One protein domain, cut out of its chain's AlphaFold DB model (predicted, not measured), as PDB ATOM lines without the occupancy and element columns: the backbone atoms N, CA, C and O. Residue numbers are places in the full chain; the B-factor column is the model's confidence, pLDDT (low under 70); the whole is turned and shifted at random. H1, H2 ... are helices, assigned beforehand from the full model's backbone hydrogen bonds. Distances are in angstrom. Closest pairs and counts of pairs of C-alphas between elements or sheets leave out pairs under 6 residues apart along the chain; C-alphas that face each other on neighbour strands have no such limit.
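This is residues 241 to 281 of the 395 residues of the protein "DUF3740 domain-containing protein" of Oncopeltus fasciatus (UniProt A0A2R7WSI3). One long, unbent helix, H2, makes nearly the whole length of a thin rod, and a very short helix, H1, folds back beside its first turns to form a small hook at that end. Most of H2 sticks out free: residues 254 to 281 stand free, of which 254 to 279 belong to H2. The printed part has 41 residues with two named helices, H1 then H2, and no named strand: the class is all helix. It is extended, with a radius of gyration of the C-alphas of 17.1 A and spans of 54 by 10 by 6 A.

H2 comprises residues 246 to 279 and is 49.1 A long from C-alpha 246 at (169.361, 187.895, 328.400) to C-alpha 279 at (176.057, 230.592, 305.172). H1 comprises residues 241 to 244, 5.1 A from first to last C-alpha, beginning at (172.666, 183.738, 321.240).

H2 touches H1 only at the corner by their link, with residues 248 to 252 of H2 alone. The closest C-alphas, those of Val 242 and Trp 249, are 4.6 A apart. In H2 every O i to N i+4 pair is within hydrogen-bond range; H1 is too short for such a pair.

The C-alphas of His 244 and Lys 281, the two farthest apart, are separated by 54.3 A. The link from H1 to H2 is tight, with 1 residue. The printed part has no cut. Its mean pLDDT is 92.2, and no printed residue is under 70.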
ATOM      1  N   ASP A 241     172.121 183.290 319.951       76.06
ATOM      2  CA  ASP A 241     172.666 183.738 321.240       76.06
ATOM      3  C   ASP A 241     172.033 185.037 321.768       76.06
ATOM      4  O   ASP A 241     171.954 185.252 322.982       76.06
ATOM      5  N   VAL A 242     171.573 185.913 320.869       83.31
ATOM      6  CA  VAL A 242     170.892 187.165 321.225       83.31
ATOM      7  C   VAL A 242     169.486 186.877 321.742       83.31
ATOM      8  O   VAL A 242     169.022 187.577 322.638       83.31
ATOM      9  N   TYR A 243     168.815 185.850 321.222       83.69
ATOM     10  CA  TYR A 243     167.474 185.475 321.668       83.69
ATOM     11  C   TYR A 243     167.502 184.618 322.936       83.69
ATOM     12  O   TYR A 243     166.628 184.755 323.788       83.69
ATOM     13  N   HIS A 244     168.520 183.772 323.093       84.62
ATOM     14  CA  HIS A 244     168.582 182.790 324.175       84.62
ATOM     15  C   HIS A 244     169.201 183.332 325.473       84.62
ATOM     16  O   HIS A 244     168.833 182.891 326.563       84.62
ATOM     17  N   ASN A 245     170.130 184.295 325.398       90.12
ATOM     18  CA  ASN A 245     170.831 184.801 326.577       90.12
ATOM     19  C   ASN A 245     170.452 186.263 326.899       90.12
ATOM     20  O   ASN A 245     170.834 187.179 326.166       90.12
ATOM     21  N   PRO A 246     169.809 186.544 328.052       88.56
ATOM     22  CA  PRO A 246     169.361 187.895 328.400       88.56
ATOM     23  C   PRO A 246     170.512 188.895 328.599       88.56
ATOM     24  O   PRO A 246     170.337 190.098 328.392       88.56
ATOM     25  N   LYS A 247     171.707 188.429 328.991       88.75
ATOM     26  CA  LYS A 247     172.889 189.298 329.120       88.75
ATOM     27  C   LYS A 247     173.456 189.668 327.751       88.75
ATOM     28  O   LYS A 247     173.803 190.829 327.545       88.75
ATOM     29  N   ALA A 248     173.515 188.703 326.831       86.50
ATOM     30  CA  ALA A 248     173.959 188.933 325.458       86.50
ATOM     31  C   ALA A 248     172.982 189.851 324.713       86.50
ATOM     32  O   ALA A 248     173.417 190.791 324.053       86.50
ATOM     33  N   TRP A 249     171.674 189.659 324.916       88.62
ATOM     34  CA  TRP A 249     170.639 190.546 324.388       88.62
ATOM     35  C   TRP A 249     170.842 191.995 324.828       88.62
ATOM     36  O   TRP A 249     170.876 192.907 324.004       88.62
ATOM     37  N   LYS A 250     171.028 192.212 326.138       89.81
ATOM     38  CA  LYS A 250     171.231 193.553 326.690       89.81
ATOM     39  C   LYS A 250     172.505 194.202 326.147       89.81
ATOM     40  O   LYS A 250     172.452 195.353 325.734       89.81
ATOM     41  N   ALA A 251     173.620 193.471 326.127       88.88
ATOM     42  CA  ALA A 251     174.880 193.970 325.582       88.88
ATOM     43  C   ALA A 251     174.762 194.331 324.091       88.88
ATOM     44  O   ALA A 251     175.232 195.392 323.690       88.88
ATOM     45  N   ASN A 252     174.089 193.497 323.292       88.31
ATOM     46  CA  ASN A 252     173.854 193.764 321.875       88.31
ATOM     47  C   ASN A 252     172.975 195.012 321.688       88.31
ATOM     48  O   ASN A 252     173.368 195.933 320.980       88.31
ATOM     49  N   ARG A 253     171.847 195.110 322.401       89.81
ATOM     50  CA  ARG A 253     170.983 196.299 322.370       89.81
ATOM     51  C   ARG A 253     171.740 197.574 322.747       89.81
ATOM     52  O   ARG A 253     171.646 198.566 322.033       89.81
ATOM     53  N   ASP A 254     172.487 197.545 323.847       92.06
ATOM     54  CA  ASP A 254     173.238 198.710 324.322       92.06
ATOM     55  C   ASP A 254     174.329 199.106 323.297       92.06
ATOM     56  O   ASP A 254     174.524 200.290 323.018       92.06
ATOM     57  N   GLN A 255     174.972 198.129 322.643       89.56
ATOM     58  CA  GLN A 255     175.905 198.376 321.540       89.56
ATOM     59  C   GLN A 255     175.213 199.005 320.316       89.56
ATOM     60  O   GLN A 255     175.752 199.953 319.735       89.56
ATOM     61  N   LEU A 256     174.028 198.512 319.930       90.38
ATOM     62  CA  LEU A 256     173.236 199.087 318.839       90.38
ATOM     63  C   LEU A 256     172.886 200.550 319.140       90.38
ATOM     64  O   LEU A 256     173.103 201.414 318.287       90.38
ATOM     65  N   ASP A 257     172.415 200.839 320.355       92.38
ATOM     66  CA  ASP A 257     172.069 202.190 320.805       92.38
ATOM     67  C   ASP A 257     173.277 203.138 320.772       92.38
ATOM     68  O   ASP A 257     173.171 204.280 320.303       92.38
ATOM     69  N   ASP A 258     174.448 202.667 321.200       94.25
ATOM     70  CA  ASP A 258     175.687 203.444 321.158       94.25
ATOM     71  C   ASP A 258     176.140 203.741 319.725       94.25
ATOM     72  O   ASP A 258     176.550 204.869 319.423       94.25
ATOM     73  N   GLN A 259     176.052 202.767 318.818       93.50
ATOM     74  CA  GLN A 259     176.380 202.972 317.407       93.50
ATOM     75  C   GLN A 259     175.384 203.935 316.737       93.50
ATOM     76  O   GLN A 259     175.808 204.868 316.050       93.50
ATOM     77  N   ILE A 260     174.084 203.815 317.029       95.19
ATOM     78  CA  ILE A 260     173.056 204.760 316.565       95.19
ATOM     79  C   ILE A 260     173.371 206.173 317.062       95.19
ATOM     80  O   ILE A 260     173.269 207.145 316.308       95.19
ATOM     81  N   LYS A 261     173.753 206.315 318.335       96.12
ATOM     82  CA  LYS A 261     174.109 207.607 318.920       96.12
ATOM     83  C   LYS A 261     175.332 208.211 318.234       96.12
ATOM     84  O   LYS A 261     175.286 209.387 317.877       96.12
ATOM     85  N   LYS A 262     176.388 207.425 317.998       95.06
ATOM     86  CA  LYS A 262     177.595 207.873 317.281       95.06
ATOM     87  C   LYS A 262     177.248 208.391 315.884       95.06
ATOM     88  O   LYS A 262     177.526 209.555 315.599       95.06
ATOM     89  N   LEU A 263     176.540 207.594 315.083       96.19
ATOM     90  CA  LEU A 263     176.142 207.977 313.724       96.19
ATOM     91  C   LEU A 263     175.252 209.227 313.704       96.19
ATOM     92  O   LEU A 263     175.445 210.118 312.880       96.19
ATOM     93  N   LYS A 264     174.317 209.366 314.655       95.19
ATOM     94  CA  LYS A 264     173.504 210.589 314.788       95.19
ATOM     95  C   LYS A 264     174.354 211.822 315.081       95.19
ATOM     96  O   LYS A 264     174.116 212.864 314.474       95.19
ATOM     97  N   THR A 265     175.332 211.717 315.983       96.00
ATOM     98  CA  THR A 265     176.223 212.849 316.294       96.00
ATOM     99  C   THR A 265     177.116 213.221 315.116       96.00
ATOM    100  O   THR A 265     177.369 214.399 314.892       96.00
ATOM    101  N   GLU A 266     177.573 212.243 314.336       97.25
ATOM    102  CA  GLU A 266     178.355 212.483 313.124       97.25
ATOM    103  C   GLU A 266     177.515 213.166 312.042       97.25
ATOM    104  O   GLU A 266     177.911 214.195 311.496       97.25
ATOM    105  N   LEU A 267     176.294 212.685 311.826       97.31
ATOM    106  CA  LEU A 267     175.329 213.315 310.935       97.31
ATOM    107  C   LEU A 267     174.984 214.746 311.378       97.31
ATOM    108  O   LEU A 267     174.824 215.631 310.538       97.31
ATOM    109  N   GLU A 268     174.885 215.005 312.683       96.56
ATOM    110  CA  GLU A 268     174.673 216.352 313.217       96.56
ATOM    111  C   GLU A 268     175.878 217.270 312.958       96.56
ATOM    112  O   GLU A 268     175.687 218.397 312.497       96.56
ATOM    113  N   LYS A 269     177.111 216.776 313.132       97.00
ATOM    114  CA  LYS A 269     178.333 217.512 312.760       97.00
ATOM    115  C   LYS A 269     178.360 217.845 311.269       97.00
ATOM    116  O   LYS A 269     178.632 218.985 310.903       97.00
ATOM    117  N   LEU A 270     178.030 216.888 310.403       97.50
ATOM    118  CA  LEU A 270     177.982 217.113 308.956       97.50
ATOM    119  C   LEU A 270     176.885 218.111 308.566       97.50
ATOM    120  O   LEU A 270     177.099 218.959 307.699       97.50
ATOM    121  N   LYS A 271     175.723 218.076 309.229       97.00
ATOM    122  CA  LYS A 271     174.672 219.088 309.047       97.00
ATOM    123  C   LYS A 271     175.135 220.479 309.470       97.00
ATOM    124  O   LYS A 271     174.815 221.446 308.780       97.00
ATOM    125  N   GLU A 272     175.887 220.579 310.561       97.38
ATOM    126  CA  GLU A 272     176.475 221.837 311.019       97.38
ATOM    127  C   GLU A 272     177.484 222.382 310.001       97.38
ATOM    128  O   GLU A 272     177.396 223.544 309.611       97.38
ATOM    129  N   ILE A 273     178.368 221.524 309.480       97.19
ATOM    130  CA  ILE A 273     179.320 221.886 308.420       97.19
ATOM    131  C   ILE A 273     178.572 222.338 307.161       97.19
ATOM    132  O   ILE A 273     178.847 223.412 306.632       97.19
ATOM    133  N   ARG A 274     177.564 221.583 306.704       95.88
ATOM    134  CA  ARG A 274     176.735 221.964 305.550       95.88
ATOM    135  C   ARG A 274     176.062 223.320 305.759       95.88
ATOM    136  O   ARG A 274     175.983 224.114 304.823       95.88
ATOM    137  N   ARG A 275     175.567 223.599 306.970       96.12
ATOM    138  CA  ARG A 275     174.978 224.899 307.319       96.12
ATOM    139  C   ARG A 275     176.020 226.009 307.235       96.12
ATOM    140  O   ARG A 275     175.744 227.027 306.608       96.12
ATOM    141  N   HIS A 276     177.202 225.789 307.804       95.94
ATOM    142  CA  HIS A 276     178.304 226.742 307.755       95.94
ATOM    143  C   HIS A 276     178.720 227.062 306.315       95.94
ATOM    144  O   HIS A 276     178.814 228.231 305.950       95.94
ATOM    145  N   LEU A 277     178.881 226.040 305.470       95.62
ATOM    146  CA  LEU A 277     179.208 226.214 304.053       95.62
ATOM    147  C   LEU A 277     178.100 226.949 303.288       95.62
ATOM    148  O   LEU A 277     178.391 227.767 302.422       95.62
ATOM    149  N   LYS A 278     176.826 226.706 303.624       92.44
ATOM    150  CA  LYS A 278     175.696 227.424 303.020       92.44
ATOM    151  C   LYS A 278     175.671 228.903 303.415       92.44
ATOM    152  O   LYS A 278     175.330 229.742 302.590       92.44
ATOM    153  N   GLU A 279     176.011 229.218 304.660       90.62
ATOM    154  CA  GLU A 279     176.057 230.592 305.172       90.62
ATOM    155  C   GLU A 279     177.275 231.363 304.649       90.62
ATOM    156  O   GLU A 279     177.173 232.540 304.314       90.62
ATOM    157  N   LYS A 280     178.424 230.690 304.539       91.62
ATOM    158  CA  LYS A 280     179.666 231.238 303.983       91.62
ATOM    159  C   LYS A 280     179.788 231.040 302.476       91.62
ATOM    160  O   LYS A 280     180.880 231.214 301.942       91.62
ATOM    161  N   LYS A 281     178.689 230.699 301.794       89.94
ATOM    162  CA  LYS A 281     178.669 230.563 300.339       89.94
ATOM    163  C   LYS A 281     179.135 231.895 299.730       89.94
ATOM    164  O   LYS A 281     178.463 232.906 299.953       89.94
TER     165      LYS A 281